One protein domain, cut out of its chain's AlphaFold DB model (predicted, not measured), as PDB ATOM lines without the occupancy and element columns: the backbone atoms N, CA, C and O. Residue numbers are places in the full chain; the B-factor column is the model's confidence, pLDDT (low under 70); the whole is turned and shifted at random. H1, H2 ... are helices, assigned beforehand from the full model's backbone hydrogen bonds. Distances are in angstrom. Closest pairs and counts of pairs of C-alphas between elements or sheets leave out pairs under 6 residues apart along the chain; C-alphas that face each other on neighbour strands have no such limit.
ATOM      1  N   ALA A  27     -13.453 -12.454 -48.605       90.56
ATOM      2  CA  ALA A  27     -14.495 -12.882 -49.534       90.56
ATOM      3  C   ALA A  27     -15.613 -13.672 -48.834       90.56
ATOM      4  O   ALA A  27     -16.635 -13.954 -49.454       90.56
ATOM      5  N   TYR A  28     -15.434 -14.055 -47.564       94.44
ATOM      6  CA  TYR A  28     -16.412 -14.829 -46.793       94.44
ATOM      7  C   TYR A  28     -17.528 -13.974 -46.204       94.44
ATOM      8  O   TYR A  28     -18.328 -14.492 -45.429       94.44
ATOM      9  N   ASP A  29     -17.579 -12.698 -46.561       95.94
ATOM     10  CA  ASP A  29     -18.608 -11.763 -46.152       95.94
ATOM     11  C   ASP A  29     -19.603 -11.496 -47.273       95.94
ATOM     12  O   ASP A  29     -19.214 -11.461 -48.446       95.94
ATOM     13  N   PRO A  30     -20.890 -11.286 -46.948       96.62
ATOM     14  CA  PRO A  30     -21.847 -10.849 -47.944       96.62
ATOM     15  C   PRO A  30     -21.399  -9.508 -48.558       96.62
ATOM     16  O   PRO A  30     -20.794  -8.682 -47.867       96.62
ATOM     17  N   PRO A  31     -21.686  -9.252 -49.847       95.00
ATOM     18  CA  PRO A  31     -21.238  -8.026 -50.493       95.00
ATOM     19  C   PRO A  31     -21.832  -6.779 -49.825       95.00
ATOM     20  O   PRO A  31     -23.040  -6.566 -49.849       95.00
ATOM     21  N   SER A  32     -20.983  -5.901 -49.290       93.12
ATOM     22  CA  SER A  32     -21.438  -4.705 -48.564       93.12
ATOM     23  C   SER A  32     -22.181  -3.689 -49.445       93.12
ATOM     24  O   SER A  32     -22.892  -2.836 -48.933       93.12
ATOM     25  N   TRP A  33     -22.040  -3.775 -50.770       92.31
ATOM     26  CA  TRP A  33     -22.601  -2.837 -51.752       92.31
ATOM     27  C   TRP A  33     -24.006  -3.211 -52.258       92.31
ATOM     28  O   TRP A  33     -24.490  -2.616 -53.219       92.31
ATOM     29  N   LEU A  34     -24.699  -4.180 -51.647       95.69
ATOM     30  CA  LEU A  34     -26.024  -4.635 -52.112       95.69
ATOM     31  C   LEU A  34     -27.121  -3.554 -52.086       95.69
ATOM     32  O   LEU A  34     -28.133  -3.704 -52.774       95.69
ATOM     33  N   LEU A  35     -26.930  -2.474 -51.324       95.19
ATOM     34  CA  LEU A  35     -27.804  -1.294 -51.320       95.19
ATOM     35  C   LEU A  35     -27.295  -0.151 -52.208       95.19
ATOM     36  O   LEU A  35     -27.822   0.953 -52.136       95.19
ATOM     37  N   LEU A  36     -26.290  -0.407 -53.053       93.31
ATOM     38  CA  LEU A  36     -25.593   0.582 -53.891       93.31
ATOM     39  C   LEU A  36     -24.818   1.655 -53.103       93.31
ATOM     40  O   LEU A  36     -24.180   2.513 -53.703       93.31
ATOM     41  N   LEU A  37     -24.834   1.562 -51.774       91.19
ATOM     42  CA  LEU A  37     -24.043   2.334 -50.825       91.19
ATOM     43  C   LEU A  37     -23.453   1.373 -49.792       91.19
ATOM     44  O   LEU A  37     -24.030   0.313 -49.524       91.19
ATOM     45  N   GLY A  38     -22.286   1.727 -49.259       91.31
ATOM     46  CA  GLY A  38     -21.674   0.991 -48.161       91.31
ATOM     47  C   GLY A  38     -22.413   1.229 -46.836       91.31
ATOM     48  O   GLY A  38     -23.137   2.219 -46.711       91.31
ATOM     49  N   PRO A  39     -22.260   0.318 -45.858       93.75
ATOM     50  CA  PRO A  39     -22.784   0.514 -44.514       93.75
ATOM     51  C   PRO A  39     -22.348   1.828 -43.855       93.75
ATOM     52  O   PRO A  39     -23.185   2.452 -43.218       93.75
ATOM     53  N   ASP A  40     -21.097   2.258 -44.060       91.88
ATOM     54  CA  ASP A  40     -20.555   3.561 -43.636       91.88
ATOM     55  C   ASP A  40     -21.479   4.722 -44.034       91.88
ATOM     56  O   ASP A  40     -22.112   5.346 -43.188       91.88
ATOM     57  N   MET A  41     -21.665   4.912 -45.339       91.19
ATOM     58  CA  MET A  41     -22.473   5.997 -45.900       91.19
ATOM     59  C   MET A  41     -23.963   5.859 -45.578       91.19
ATOM     60  O   MET A  41     -24.706   6.838 -45.559       91.19
ATOM     61  N   TRP A  42     -24.453   4.627 -45.412       92.94
ATOM     62  CA  TRP A  42     -25.869   4.407 -45.140       92.94
ATOM     63  C   TRP A  42     -26.230   4.778 -43.700       92.94
ATOM     64  O   TRP A  42     -27.251   5.436 -43.476       92.94
ATOM     65  N   LEU A  43     -25.394   4.356 -42.748       93.25
ATOM     66  CA  LEU A  43     -25.612   4.527 -41.311       93.25
ATOM     67  C   LEU A  43     -25.357   5.962 -40.832       93.25
ATOM     68  O   LEU A  43     -25.880   6.347 -39.795       93.25
ATOM     69  N   GLU A  44     -24.663   6.793 -41.615       91.69
ATOM     70  CA  GLU A  44     -24.577   8.245 -41.373       91.69
ATOM     71  C   GLU A  44     -25.944   8.952 -41.379       91.69
ATOM     72  O   GLU A  44     -26.103  10.034 -40.807       91.69
ATOM     73  N   HIS A  45     -26.937   8.385 -42.068       91.56
ATOM     74  CA  HIS A  45     -28.223   9.047 -42.308       91.56
ATOM     75  C   HIS A  45     -29.444   8.214 -41.906       91.56
ATOM     76  O   HIS A  45     -30.566   8.716 -41.963       91.56
ATOM     77  N   HIS A  46     -29.248   6.952 -41.527       92.81
ATOM     78  CA  HIS A  46     -30.323   5.997 -41.258       92.81
ATOM     79  C   HIS A  46     -29.963   5.102 -40.078       92.81
ATOM     80  O   HIS A  46     -28.790   4.878 -39.787       92.81
ATOM     81  N   SER A  47     -30.974   4.532 -39.426       94.50
ATOM     82  CA  SER A  47     -30.731   3.612 -38.315       94.50
ATOM     83  C   SER A  47     -30.229   2.243 -38.793       94.50
ATOM     84  O   SER A  47     -30.455   1.825 -39.937       94.50
ATOM     85  N   MET A  48     -29.601   1.496 -37.879       94.94
ATOM     86  CA  MET A  48     -29.232   0.098 -38.115       94.94
ATOM     87  C   MET A  48     -30.450  -0.756 -38.490       94.94
ATOM     88  O   MET A  48     -30.381  -1.550 -39.426       94.94
ATOM     89  N   ASP A  49     -31.593  -0.556 -37.832       96.81
ATOM     90  CA  ASP A  49     -32.823  -1.297 -38.136       96.81
ATOM     91  C   ASP A  49     -33.304  -1.049 -39.572       96.81
ATOM     92  O   ASP A  49     -33.673  -1.983 -40.294       96.81
ATOM     93  N   GLU A  50     -33.256   0.204 -40.029       96.12
ATOM     94  CA  GLU A  50     -33.596   0.555 -41.406       96.12
ATOM     95  C   GLU A  50     -32.618  -0.072 -42.402       96.12
ATOM     96  O   GLU A  50     -33.059  -0.638 -43.411       96.12
ATOM     97  N   PHE A  51     -31.314  -0.026 -42.111       96.00
ATOM     98  CA  PHE A  51     -30.291  -0.695 -42.913       96.00
ATOM     99  C   PHE A  51     -30.579  -2.195 -43.029       96.00
ATOM    100  O   PHE A  51     -30.722  -2.712 -44.139       96.00
ATOM    101  N   VAL A  52     -30.744  -2.890 -41.900       97.06
ATOM    102  CA  VAL A  52     -30.988  -4.338 -41.833       97.06
ATOM    103  C   VAL A  52     -32.262  -4.714 -42.586       97.06
ATOM    104  O   VAL A  52     -32.237  -5.645 -43.399       97.06
ATOM    105  N   SER A  53     -33.352  -3.962 -42.398       97.81
ATOM    106  CA  SER A  53     -34.638  -4.215 -43.064       97.81
ATOM    107  C   SER A  53     -34.543  -4.188 -44.596       97.81
ATOM    108  O   SER A  53     -35.289  -4.892 -45.281       97.81
ATOM    109  N   ARG A  54     -33.602  -3.410 -45.148       97.50
ATOM    110  CA  ARG A  54     -33.375  -3.277 -46.593       97.50
ATOM    111  C   ARG A  54     -32.281  -4.211 -47.098       97.50
ATOM    112  O   ARG A  54     -32.434  -4.797 -48.172       97.50
ATOM    113  N   TYR A  55     -31.195  -4.354 -46.343       97.62
ATOM    114  CA  TYR A  55     -30.012  -5.120 -46.726       97.62
ATOM    115  C   TYR A  55     -30.271  -6.626 -46.682       97.62
ATOM    116  O   TYR A  55     -30.020  -7.316 -47.671       97.62
ATOM    117  N   VAL A  56     -30.837  -7.144 -45.586       98.06
ATOM    118  CA  VAL A  56     -31.008  -8.594 -45.382       98.06
ATOM    119  C   VAL A  56     -31.824  -9.255 -46.500       98.06
ATOM    120  O   VAL A  56     -31.378 -10.279 -47.022       98.06
ATOM    121  N   PRO A  57     -32.948  -8.689 -46.988       98.44
ATOM    122  CA  PRO A  57     -33.659  -9.268 -48.127       98.44
ATOM    123  C   PRO A  57     -32.811  -9.376 -49.405       98.44
ATOM    124  O   PRO A  57     -32.964 -10.336 -50.167       98.44
ATOM    125  N   ARG A  58     -31.923  -8.404 -49.658       98.19
ATOM    126  CA  ARG A  58     -31.009  -8.400 -50.814       98.19
ATOM    127  C   ARG A  58     -29.872  -9.397 -50.622       98.19
ATOM    128  O   ARG A  58     -29.561 -10.133 -51.555       98.19
ATOM    129  N   MET A  59     -29.327  -9.475 -49.411       98.19
ATOM    130  CA  MET A  59     -28.339 -10.478 -49.023       98.19
ATOM    131  C   MET A  59     -28.895 -11.888 -49.233       98.19
ATOM    132  O   MET A  59     -28.296 -12.680 -49.951       98.19
ATOM    133  N   GLU A  60     -30.089 -12.185 -48.726       98.31
ATOM    134  CA  GLU A  60     -30.731 -13.489 -48.919       98.31
ATOM    135  C   GLU A  60     -31.012 -13.799 -50.395       98.31
ATOM    136  O   GLU A  60     -30.900 -14.942 -50.841       98.31
ATOM    137  N   GLN A  61     -31.356 -12.791 -51.201       98.25
ATOM    138  CA  GLN A  61     -31.497 -12.971 -52.645       98.25
ATOM    139  C   GLN A  61     -30.163 -13.335 -53.311       98.25
ATOM    140  O   GLN A  61     -30.138 -14.256 -54.134       98.25
ATOM    141  N   PHE A  62     -29.079 -12.645 -52.951       97.75
ATOM    142  CA  PHE A  62     -27.730 -12.933 -53.430       97.75
ATOM    143  C   PHE A  62     -27.285 -14.343 -53.023       97.75
ATOM    144  O   PHE A  62     -26.874 -15.127 -53.877       97.75
ATOM    145  N   LEU A  63     -27.462 -14.710 -51.753       97.69
ATOM    146  CA  LEU A  63     -27.089 -16.021 -51.224       97.69
ATOM    147  C   LEU A  63     -27.853 -17.152 -51.913       97.69
ATOM    148  O   LEU A  63     -27.240 -18.121 -52.346       97.69
ATOM    149  N   ARG A  64     -29.162 -16.998 -52.147       97.50
ATOM    150  CA  ARG A  64     -29.937 -17.974 -52.934       97.50
ATOM    151  C   ARG A  64     -29.443 -18.107 -54.373       97.50
ATOM    152  O   ARG A  64     -29.621 -19.154 -54.997       97.50
ATOM    153  N   ALA A  65     -28.928 -17.040 -54.981       96.19
ATOM    154  CA  ALA A  65     -28.337 -17.124 -56.315       96.19
ATOM    155  C   ALA A  65     -26.996 -17.869 -56.265       96.19
ATOM    156  O   ALA A  65     -26.770 -18.756 -57.091       96.19
ATOM    157  N   LEU A  66     -26.170 -17.568 -55.262       94.94
ATOM    158  CA  LEU A  66     -24.886 -18.214 -55.019       94.94
ATOM    159  C   LEU A  66     -25.044 -19.723 -54.784       94.94
ATOM    160  O   LEU A  66     -24.409 -20.509 -55.477       94.94
ATOM    161  N   GLU A  67     -25.986 -20.140 -53.938       95.12
ATOM    162  CA  GLU A  67     -26.287 -21.556 -53.672       95.12
ATOM    163  C   GLU A  67     -26.681 -22.337 -54.929       95.12
ATOM    164  O   GLU A  67     -26.282 -23.488 -55.117       95.12
ATOM    165  N   ARG A  68     -27.456 -21.717 -55.830       94.38
ATOM    166  CA  ARG A  68     -27.835 -22.352 -57.103       94.38
ATOM    167  C   ARG A  68     -26.634 -22.572 -58.012       94.38
ATOM    168  O   ARG A  68     -26.654 -23.510 -58.808       94.38
ATOM    169  N   VAL A  69     -25.636 -21.694 -57.950       91.81
ATOM    170  CA  VAL A  69     -24.387 -21.848 -58.702       91.81
ATOM    171  C   VAL A  69     -23.531 -22.924 -58.044       91.81
ATOM    172  O   VAL A  69     -23.146 -23.868 -58.726       91.81
ATOM    173  N   GLU A  70     -23.338 -22.844 -56.727       93.12
ATOM    174  CA  GLU A  70     -22.575 -23.813 -55.934       93.12
ATOM    175  C   GLU A  70     -23.080 -25.248 -56.140       93.12
ATOM    176  O   GLU A  70     -22.282 -26.146 -56.414       93.12
ATOM    177  N   GLY A  71     -24.403 -25.455 -56.131       90.50
ATOM    178  CA  GLY A  71     -25.023 -26.763 -56.356       90.50
ATOM    179  C   GLY A  71     -24.807 -27.350 -57.758       90.50
ATOM    180  O   GLY A  71     -24.936 -28.559 -57.938       90.50
ATOM    181  N   ARG A  72     -24.457 -26.528 -58.758       88.88
ATOM    182  CA  ARG A  72     -24.131 -26.985 -60.124       88.88
ATOM    183  C   ARG A  72     -22.658 -27.353 -60.285       88.88
ATOM    184  O   ARG A  72     -22.335 -28.170 -61.141       88.88
ATOM    185  N   THR A  73     -21.774 -26.744 -59.497       76.06
ATOM    186  CA  THR A  73     -20.312 -26.902 -59.595       76.06
ATOM    187  C   THR A  73     -19.750 -28.126 -58.864       76.06
ATOM    188  O   THR A  73     -18.569 -28.424 -59.019       76.06
ATOM    189  N   GLY A  74     -20.581 -28.882 -58.138       68.31
ATOM    190  CA  GLY A  74     -20.156 -30.077 -57.400       68.31
ATOM    191  C   GLY A  74     -19.465 -29.764 -56.065       68.31
ATOM    192  O   GLY A  74     -19.266 -28.609 -55.696       68.31
ATOM    193  N   THR A  75     -19.151 -30.812 -55.302       66.75
ATOM    194  CA  THR A  75     -18.754 -30.727 -53.888       66.75
ATOM    195  C   THR A  75     -17.394 -30.053 -53.692       66.75
ATOM    196  O   THR A  75     -16.363 -30.553 -54.148       66.75
ATOM    197  N   THR A  76     -17.365 -28.951 -52.943       66.00
ATOM    198  CA  THR A  76     -16.130 -28.306 -52.486       66.00
ATOM    199  C   THR A  76     -15.562 -29.025 -51.261       66.00
ATOM    200  O   THR A  76     -16.302 -29.510 -50.403       66.00
ATOM    201  N   LYS A  77     -14.230 -29.075 -51.126       70.88
ATOM    202  CA  LYS A  77     -13.578 -29.482 -49.871       70.88
ATOM    203  C   LYS A  77     -13.702 -28.342 -48.851       70.88
ATOM    204  O   LYS A  77     -12.816 -27.500 -48.758       70.88
ATOM    205  N   GLY A  78     -14.815 -28.302 -48.121       80.50
ATOM    206  CA  GLY A  78     -15.072 -27.343 -47.040       80.50
ATOM    207  C   GLY A  78     -16.404 -26.596 -47.179       80.50
ATOM    208  O   GLY A  78     -17.110 -26.809 -48.168       80.50
ATOM    209  N   PRO A  79     -16.739 -25.730 -46.198       86.31
ATOM    210  CA  PRO A  79     -17.975 -24.952 -46.201       86.31
ATOM    211  C   PRO A  79     -18.128 -24.124 -47.474       86.31
ATOM    212  O   PRO A  79     -17.157 -23.494 -47.920       86.31
ATOM    213  N   LEU A  80     -19.349 -24.120 -48.006       92.81
ATOM    214  CA  LEU A  80     -19.743 -23.324 -49.165       92.81
ATOM    215  C   LEU A  80     -19.580 -21.831 -48.868       92.81
ATOM    216  O   LEU A  80     -19.653 -21.399 -47.715       92.81
ATOM    217  N   LEU A  81     -19.367 -21.023 -49.903       93.75
ATOM    218  CA  LEU A  81     -19.211 -19.583 -49.738       93.75
ATOM    219  C   LEU A  81     -20.504 -18.956 -49.203       93.75
ATOM    220  O   LEU A  81     -20.449 -18.136 -48.292       93.75
ATOM    221  N   SER A  82     -21.659 -19.414 -49.692       95.69
ATOM    222  CA  SER A  82     -22.968 -19.004 -49.169       95.69
ATOM    223  C   SER A  82     -23.129 -19.277 -47.670       95.69
ATOM    224  O   SER A  82     -23.664 -18.438 -46.945       95.69
ATOM    225  N   GLN A  83     -22.632 -20.417 -47.181       95.56
ATOM    226  CA  GLN A  83     -22.640 -20.756 -45.755       95.56
ATOM    227  C   GLN A  83     -21.736 -19.807 -44.969       95.56
ATOM    228  O   GLN A  83     -22.177 -19.209 -43.996       95.56
ATOM    229  N   ARG A  84     -20.507 -19.583 -45.445       96.44
ATOM    230  CA  ARG A  84     -19.548 -18.681 -44.792       96.44
ATOM    231  C   ARG A  84     -20.064 -17.243 -44.676       96.44
ATOM    232  O   ARG A  84     -19.847 -16.621 -43.640       96.44
ATOM    233  N   MET A  85     -20.752 -16.750 -45.708       97.69
ATOM    234  CA  MET A  85     -21.371 -15.419 -45.718       97.69
ATOM    235  C   MET A  85     -22.538 -15.310 -44.736       97.69
ATOM    236  O   MET A  85     -22.671 -14.295 -44.058       97.69
ATOM    237  N   ARG A  86     -23.371 -16.352 -44.610       97.38
ATOM    238  CA  ARG A  86     -24.409 -16.370 -43.568       97.38
ATOM    239  C   ARG A  86     -23.805 -16.386 -42.179       97.38
ATOM    240  O   ARG A  86     -24.215 -15.597 -41.335       97.38
ATOM    241  N   ASP A  87     -22.818 -17.246 -41.969       97.56
ATOM    242  CA  ASP A  87     -22.140 -17.360 -40.686       97.56
ATOM    243  C   ASP A  87     -21.488 -16.027 -40.305       97.56
ATOM    244  O   ASP A  87     -21.572 -15.610 -39.152       97.56
ATOM    245  N   SER A  88     -20.886 -15.310 -41.260       97.31
ATOM    246  CA  SER A  88     -20.275 -14.004 -40.991       97.31
ATOM    247  C   SER A  88     -21.273 -12.936 -40.588       97.31
ATOM    248  O   SER A  88     -20.991 -12.145 -39.690       97.31
ATOM    249  N   TRP A  89     -22.449 -12.944 -41.210       97.38
ATOM    250  CA  TRP A  89     -23.529 -12.042 -40.856       97.38
ATOM    251  C   TRP A  89     -24.077 -12.355 -39.460       97.38
ATOM    252  O   TRP A  89     -24.151 -11.470 -38.615       97.38
ATOM    253  N   VAL A  90     -24.395 -13.626 -39.186       96.88
ATOM    254  CA  VAL A  90     -24.974 -14.069 -37.903       96.88
ATOM    255  C   VAL A  90     -24.020 -13.840 -36.731       96.88
ATOM    256  O   VAL A  90     -24.453 -13.457 -35.650       96.88
ATOM    257  N   THR A  91     -22.723 -14.064 -36.936       95.81
ATOM    258  CA  THR A  91     -21.701 -13.864 -35.894       95.81
ATOM    259  C   THR A  91     -21.279 -12.405 -35.727       95.81
ATOM    260  O   THR A  91     -20.507 -12.103 -34.822       95.81
ATOM    261  N   GLY A  92     -21.726 -11.501 -36.605       94.62
ATOM    262  CA  GLY A  92     -21.273 -10.111 -36.637       94.62
ATOM    263  C   GLY A  92     -19.860  -9.917 -37.201       94.62
ATOM    264  O   GLY A  92     -19.404  -8.780 -37.300       94.62
ATOM    265  N   ARG A  93     -19.171 -10.987 -37.636       95.38
ATOM    266  CA  ARG A  93     -17.831 -10.905 -38.246       95.38
ATOM    267  C   ARG A  93     -17.806  -9.974 -39.460       95.38
ATOM    268  O   ARG A  93     -16.825  -9.265 -39.646       95.38
ATOM    269  N   PHE A  94     -18.908  -9.916 -40.210       95.69
ATOM    270  CA  PHE A  94     -19.099  -8.958 -41.302       95.69
ATOM    271  C   PHE A  94     -18.726  -7.522 -40.899       95.69
ATOM    272  O   PHE A  94     -18.035  -6.839 -41.647       95.69
ATOM    273  N   TRP A  95     -19.157  -7.067 -39.720       95.12
ATOM    274  CA  TRP A  95     -18.930  -5.696 -39.256       95.12
ATOM    275  C   TRP A  95     -17.471  -5.443 -38.892       95.12
ATOM    276  O   TRP A  95     -16.917  -4.402 -39.235       95.12
ATOM    277  N   PHE A  96     -16.830  -6.426 -38.264       93.31
ATOM    278  CA  PHE A  96     -15.410  -6.375 -37.935       93.31
ATOM    279  C   PHE A  96     -14.536  -6.344 -39.199       93.31
ATOM    280  O   PHE A  96     -13.706  -5.450 -39.375       93.31
ATOM    281  N   ASP A  97     -14.781  -7.276 -40.122       92.81
ATOM    282  CA  ASP A  97     -14.068  -7.378 -41.395       92.81
ATOM    283  C   ASP A  97     -14.329  -6.146 -42.286       92.81
ATOM    284  O   ASP A  97     -13.461  -5.738 -43.064       92.81
ATOM    285  N   TYR A  98     -15.513  -5.532 -42.182       92.50
ATOM    286  CA  TYR A  98     -15.833  -4.265 -42.834       92.50
ATOM    287  C   TYR A  98     -15.037  -3.102 -42.233       92.50
ATOM    288  O   TYR A  98     -14.381  -2.376 -42.980       92.50
ATOM    289  N   GLY A  99     -15.028  -2.967 -40.903       91.69
ATOM    290  CA  GLY A  99     -14.320  -1.897 -40.203       91.69
ATOM    291  C   GLY A  99     -12.817  -1.888 -40.473       91.69
ATOM    292  O   GLY A  99     -12.256  -0.839 -40.780       91.69
ATOM    293  N   ILE A 100     -12.170  -3.059 -40.496       89.50
ATOM    294  CA  ILE A 100     -10.740  -3.173 -40.842       89.50
ATOM    295  C   ILE A 100     -10.455  -2.662 -42.262       89.50
ATOM    296  O   ILE A 100      -9.420  -2.046 -42.508       89.50
ATOM    297  N   ARG A 101     -11.363  -2.905 -43.214       86.19
ATOM    298  CA  ARG A 101     -11.206  -2.465 -44.612       86.19
ATOM    299  C   ARG A 101     -11.535  -0.986 -44.822       86.19
ATOM    300  O   ARG A 101     -11.165  -0.433 -45.854       86.19
ATOM    301  N   LYS A 102     -12.248  -0.372 -43.878       84.88
ATOM    302  CA  LYS A 102     -12.801   0.986 -43.951       84.88
ATOM    303  C   LYS A 102     -12.397   1.826 -42.742       84.88
ATOM    304  O   LYS A 102     -13.182   2.624 -42.254       84.88
ATOM    305  N   SER A 103     -11.155   1.675 -42.280       73.75
ATOM    306  CA  SER A 103     -10.675   2.236 -41.009       73.75
ATOM    307  C   SER A 103     -10.858   3.751 -40.841       73.75
ATOM    308  O   SER A 103     -10.878   4.217 -39.711       73.75
ATOM    309  N   PHE A 104     -10.976   4.518 -41.931       75.81
ATOM    310  CA  PHE A 104     -11.217   5.967 -41.882       75.81
ATOM    311  C   PHE A 104     -12.702   6.355 -41.804       75.81
ATOM    312  O   PHE A 104     -13.006   7.416 -41.277       75.81
ATOM    313  N   ASP A 105     -13.609   5.491 -42.268       76.81
ATOM    314  CA  ASP A 105     -15.049   5.776 -42.411       76.81
ATOM    315  C   ASP A 105     -15.896   4.880 -41.482       76.81
ATOM    316  O   ASP A 105     -17.079   4.635 -41.713       76.81
ATOM    317  N   VAL A 106     -15.271   4.297 -40.454       85.00
ATOM    318  CA  VAL A 106     -15.903   3.269 -39.615       85.00
ATOM    319  C   VAL A 106     -16.740   3.847 -38.477       85.00
ATOM    320  O   VAL A 106     -17.434   3.076 -37.837       85.00
ATOM    321  N   ASP A 107     -16.723   5.155 -38.214       89.56
ATOM    322  CA  ASP A 107     -17.351   5.739 -37.014       89.56
ATOM    323  C   ASP A 107     -18.837   5.362 -36.877       89.56
ATOM    324  O   ASP A 107     -19.230   4.694 -35.919       89.56
ATOM    325  N   ALA A 108     -19.649   5.643 -37.902       90.25
ATOM    326  CA  ALA A 108     -21.066   5.273 -37.906       90.25
ATOM    327  C   ALA A 108     -21.282   3.753 -37.764       90.25
ATOM    328  O   ALA A 108     -22.227   3.304 -37.115       90.25
ATOM    329  N   VAL A 109     -20.394   2.939 -38.344       92.31
ATOM    330  CA  VAL A 109     -20.444   1.474 -38.232       92.31
ATOM    331  C   VAL A 109     -20.045   1.006 -36.835       92.31
ATOM    332  O   VAL A 109     -20.630   0.052 -36.327       92.31
ATOM    333  N   TYR A 110     -19.062   1.654 -36.210       91.56
ATOM    334  CA  TYR A 110     -18.591   1.324 -34.877       91.56
ATOM    335  C   TYR A 110     -19.733   1.491 -33.885       91.56
ATOM    336  O   TYR A 110     -20.150   0.503 -33.282       91.56
ATOM    337  N   TRP A 111     -20.320   2.687 -33.823       91.25
ATOM    338  CA  TRP A 111     -21.419   2.982 -32.906       91.25
ATOM    339  C   TRP A 111     -22.651   2.119 -33.162       91.25
ATOM    340  O   TRP A 111     -23.303   1.670 -32.225       91.25
ATOM    341  N   ALA A 112     -22.971   1.849 -34.428       91.81
ATOM    342  CA  ALA A 112     -24.187   1.119 -34.761       91.81
ATOM    343  C   ALA A 112     -24.052  -0.414 -34.675       91.81
ATOM    344  O   ALA A 112     -25.072  -1.093 -34.548       91.81
ATOM    345  N   ALA A 113     -22.844  -0.977 -34.811       91.81
ATOM    346  CA  ALA A 113     -22.654  -2.423 -34.993       91.81
ATOM    347  C   ALA A 113     -21.587  -3.078 -34.106       91.81
ATOM    348  O   ALA A 113     -21.640  -4.295 -33.910       91.81
ATOM    349  N   LEU A 114     -20.588  -2.327 -33.636       90.94
ATOM    350  CA  LEU A 114     -19.437  -2.876 -32.910       90.94
ATOM    351  C   LEU A 114     -19.416  -2.480 -31.434       90.94
ATOM    352  O   LEU A 114     -18.969  -3.293 -30.625       90.94
ATOM    353  N   HIS A 115     -19.899  -1.278 -31.120       90.38
ATOM    354  CA  HIS A 115     -20.001  -0.738 -29.773       90.38
ATOM    355  C   HIS A 115     -20.967  -1.573 -28.924       90.38
ATOM    356  O   HIS A 115     -22.054  -1.952 -29.375       90.38
ATOM    357  N   ARG A 116     -20.558  -1.877 -27.693       86.19
ATOM    358  CA  ARG A 116     -21.375  -2.554 -26.684       86.19
ATOM    359  C   ARG A 116     -21.483  -1.692 -25.438       86.19
ATOM    360  O   ARG A 116     -20.527  -1.022 -25.069       86.19
ATOM    361  N   ASP A 117     -22.614  -1.807 -24.747       76.88
ATOM    362  CA  ASP A 117     -22.804  -1.177 -23.442       76.88
ATOM    363  C   ASP A 117     -21.675  -1.611 -22.483       76.88
ATOM    364  O   ASP A 117     -21.554  -2.795 -22.152       76.88
ATOM    365  N   GLY A 118     -20.848  -0.650 -22.062       73.00
ATOM    366  CA  GLY A 118     -19.662  -0.874 -21.225       73.00
ATOM    367  C   GLY A 118     -18.321  -0.933 -21.970       73.00
ATOM    368  O   GLY A 118     -17.306  -1.158 -21.318       73.00
ATOM    369  N   ASP A 119     -18.297  -0.738 -23.294       74.69
ATOM    370  CA  ASP A 119     -17.054  -0.461 -24.037       74.69
ATOM    371  C   ASP A 119     -16.531   0.962 -23.745       74.69
ATOM    372  O   ASP A 119     -15.328   1.205 -23.851       74.69
ATOM    373  N   ASP A 120     -17.422   1.880 -23.346       69.12
ATOM    374  CA  ASP A 120     -17.070   3.200 -22.815       69.12
ATOM    375  C   ASP A 120     -16.584   3.035 -21.369       69.12
ATOM    376  O   ASP A 120     -17.326   3.209 -20.400       69.12
ATOM    377  N   ASP A 121     -15.331   2.619 -21.219       64.12
ATOM    378  CA  ASP A 121     -14.609   2.741 -19.956       64.12
ATOM    379  C   ASP A 121     -14.224   4.224 -19.812       64.12
ATOM    380  O   ASP A 121     -13.116   4.623 -20.175       64.12
ATOM    381  N   ASP A 122     -15.176   5.066 -19.383       56.38
ATOM    382  CA  ASP A 122     -14.959   6.509 -19.142       56.38
ATOM    383  C   ASP A 122     -13.707   6.733 -18.265       56.38
ATOM    384  O   ASP A 122     -12.926   7.657 -18.498       56.38
ATOM    385  N   ASP A 123     -13.443   5.803 -17.339       56.72
ATOM    386  CA  ASP A 123     -12.272   5.795 -16.458       56.72
ATOM    387  C   ASP A 123     -10.936   5.662 -17.225       56.72
ATOM    388  O   ASP A 123      -9.907   6.163 -16.773       56.72
ATOM    389  N   ALA A 124     -10.914   5.011 -18.395       58.06
ATOM    390  CA  ALA A 124      -9.690   4.793 -19.168       58.06
ATOM    391  C   ALA A 124      -9.248   6.033 -19.961       58.06
ATOM    392  O   ALA A 124      -8.055   6.198 -20.213       58.06
ATOM    393  N   LEU A 125     -10.178   6.906 -20.369       54.94
ATOM    394  CA  LEU A 125      -9.849   8.167 -21.046       54.94
ATOM    395  C   LEU A 125      -9.408   9.247 -20.048       54.94
ATOM    396  O   LEU A 125      -8.457   9.980 -20.334       54.94
ATOM    397  N   ASP A 126     -10.030   9.284 -18.869       56.66
ATOM    398  CA  ASP A 126      -9.641  10.179 -17.771       56.66
ATOM    399  C   ASP A 126      -8.213   9.892 -17.265       56.66
ATOM    400  O   ASP A 126      -7.482  10.817 -16.905       56.66
ATOM    401  N   ASP A 127      -7.758   8.634 -17.317       58.50
ATOM    402  CA  ASP A 127      -6.399   8.241 -16.906       58.50
ATOM    403  C   ASP A 127      -5.326   8.548 -17.982       58.50
ATOM    404  O   ASP A 127      -4.134   8.655 -17.681       58.50
ATOM    405  N   ILE A 128      -5.726   8.714 -19.253       60.41
ATOM    406  CA  ILE A 128      -4.810   8.981 -20.383       60.41
ATOM    407  C   ILE A 128      -4.537  10.479 -20.562       60.41
ATOM    408  O   ILE A 128      -3.448  10.855 -21.002       60.41
ATOM    409  N   THR A 129      -5.495  11.339 -20.224       61.59
ATOM    410  CA  THR A 129      -5.343  12.796 -20.311       61.59
ATOM    411  C   THR A 129      -5.754  13.441 -19.002       61.59
ATOM    412  O   THR A 129      -6.918  13.770 -18.807       61.59
ATOM    413  N   GLY A 130      -4.783  13.667 -18.114       73.19
ATOM    414  CA  GLY A 130      -5.037  14.406 -16.881       73.19
ATOM    415  C   GLY A 130      -5.619  15.790 -17.184       73.19
ATOM    416  O   GLY A 130      -5.133  16.487 -18.080       73.19
ATOM    417  N   GLU A 131      -6.645  16.201 -16.433       75.06
ATOM    418  CA  GLU A 131      -7.379  17.464 -16.636       75.06
ATOM    419  C   GLU A 131      -6.447  18.680 -16.820       75.06
ATOM    420  O   GLU A 131      -6.692  19.550 -17.660       75.06
ATOM    421  N   GLU A 132      -5.319  18.719 -16.097       79.75
ATOM    422  CA  GLU A 132      -4.317  19.787 -16.200       79.75
ATOM    423  C   GLU A 132      -3.623  19.857 -17.573       79.75
ATOM    424  O   GLU A 132      -3.353  20.956 -18.072       79.75
ATOM    425  N   GLU A 133      -3.336  18.712 -18.203       80.62
ATOM    426  CA  GLU A 133      -2.717  18.657 -19.535       80.62
ATOM    427  C   GLU A 133      -3.695  19.127 -20.612       80.62
ATOM    428  O   GLU A 133      -3.315  19.890 -21.509       80.62
ATOM    429  N   VAL A 134      -4.970  18.746 -20.481       82.06
ATOM    430  CA  VAL A 134      -6.049  19.205 -21.364       82.06
ATOM    431  C   VAL A 134      -6.207  20.719 -21.256       82.06
ATOM    432  O   VAL A 134      -6.196  21.419 -22.273       82.06
ATOM    433  N   GLU A 135      -6.275  21.268 -20.042       86.81
ATOM    434  CA  GLU A 135      -6.369  22.714 -19.850       86.81
ATOM    435  C   GLU A 135      -5.146  23.474 -20.382       86.81
ATOM    436  O   GLU A 135      -5.287  24.545 -20.984       86.81
ATOM    437  N   ALA A 136      -3.937  22.948 -20.165       89.50
ATOM    438  CA  ALA A 136      -2.712  23.551 -20.682       89.50
ATOM    439  C   ALA A 136      -2.711  23.584 -22.216       89.50
ATOM    440  O   ALA A 136      -2.369  24.611 -22.811       89.50
ATOM    441  N   PHE A 137      -3.158  22.501 -22.851       88.44
ATOM    442  CA  PHE A 137      -3.318  22.431 -24.298       88.44
ATOM    443  C   PHE A 137      -4.372  23.420 -24.813       88.44
ATOM    444  O   PHE A 137      -4.116  24.132 -25.788       88.44
ATOM    445  N   VAL A 138      -5.522  23.536 -24.140       90.12
ATOM    446  CA  VAL A 138      -6.567  24.516 -24.485       90.12
ATOM    447  C   VAL A 138      -6.020  25.942 -24.411       90.12
ATOM    448  O   VAL A 138      -6.202  26.710 -25.356       90.12
ATOM    449  N   ARG A 139      -5.298  26.301 -23.339       93.12
ATOM    450  CA  ARG A 139      -4.664  27.627 -23.211       93.12
ATOM    451  C   ARG A 139      -3.695  27.904 -24.360       93.12
ATOM    452  O   ARG A 139      -3.826  28.939 -25.010       93.12
ATOM    453  N   LEU A 140      -2.804  26.958 -24.666       94.75
ATOM    454  CA  LEU A 140      -1.860  27.066 -25.784       94.75
ATOM    455  C   LEU A 140      -2.586  27.306 -27.117       94.75
ATOM    456  O   LEU A 140      -2.193  28.173 -27.897       94.75
ATOM    457  N   LYS A 141      -3.664  26.562 -27.393       93.06
ATOM    458  CA  LYS A 141      -4.451  26.730 -28.624       93.06
ATOM    459  C   LYS A 141      -5.147  28.084 -28.695       93.06
ATOM    460  O   LYS A 141      -5.170  28.692 -29.762       93.06
ATOM    461  N   MET A 142      -5.663  28.581 -27.575       95.88
ATOM    462  CA  MET A 142      -6.299  29.898 -27.510       95.88
ATOM    463  C   MET A 142      -5.300  31.050 -27.679       95.88
ATOM    464  O   MET A 142      -5.688  32.108 -28.173       95.88
TER     465      MET A 142
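This is residues 27 to 142 of the 147 residues of an uncharacterized protein of Periconia macrospinosa (UniProt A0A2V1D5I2). Two helical hairpins, long H2 with H3 and small H4 with H5, make a compact body with short H1 packed on H5; a thin arm, residues 115 to 142 with H6 and H7, sticks out from it. The printed part has 116 residues with seven named helices, H1 to H7 in chain order, and no named strand: the class is all helix. The whole is only just loose, close to extended, with a radius of gyration of the C-alphas of 20.1 A and spans of 68 by 31 by 23 A.

Start at H2, residues 48 to 73, which has a kink of 33 degrees near Tyr 55. Its residues 63 to 67 alone touch H3, residues 81 to 90, in a hairpin at a shallow tilt of 21 degrees, opposite ways; the closest C-alphas, Leu 63 and Ser 82, are 5.5 A apart. H4, residues 93 to 101, is close to H3 but not clearly touching, about perpendicular at 86 degrees, with the C-alphas of Ser 88 and Phe 94 closest at 5.2 A. H4 touches H5, residues 107 to 114, in a second hairpin at 25 degrees, a shallow tilt, opposite ways; the closest C-alphas, Trp 95 and Ala 113, are 6.5 A apart. H1, residues 39 to 43, touches H5, closest at the C-alphas of Leu 43 and Ala 108, 5.7 A. H6, residues 122 to 126, is apart from H5, and it and H7, residues 131 to 142, meet only through their link. Every O i to N i+4 pair is within hydrogen-bond range in H1, H3, H5, H6 and H7; H2 has 19 of 22 and H4 4 of 5.

Find C-alpha 48 at (-29.232, 0.098, -38.115); from there H2 runs 35.6 A to C-alpha 73. H7 runs 16.6 A and ends at C-alpha 142, (-6.299, 29.898, -27.510), while H3 measures 14.3 A and H4 12.5 A.

The C-alphas of Gly 74 and Arg 139, the two farthest apart, are 68.8 A apart. The printed part has no cut and no long link. Look for pLDDT under 70 at residues 74 to 76 and 120 to 129.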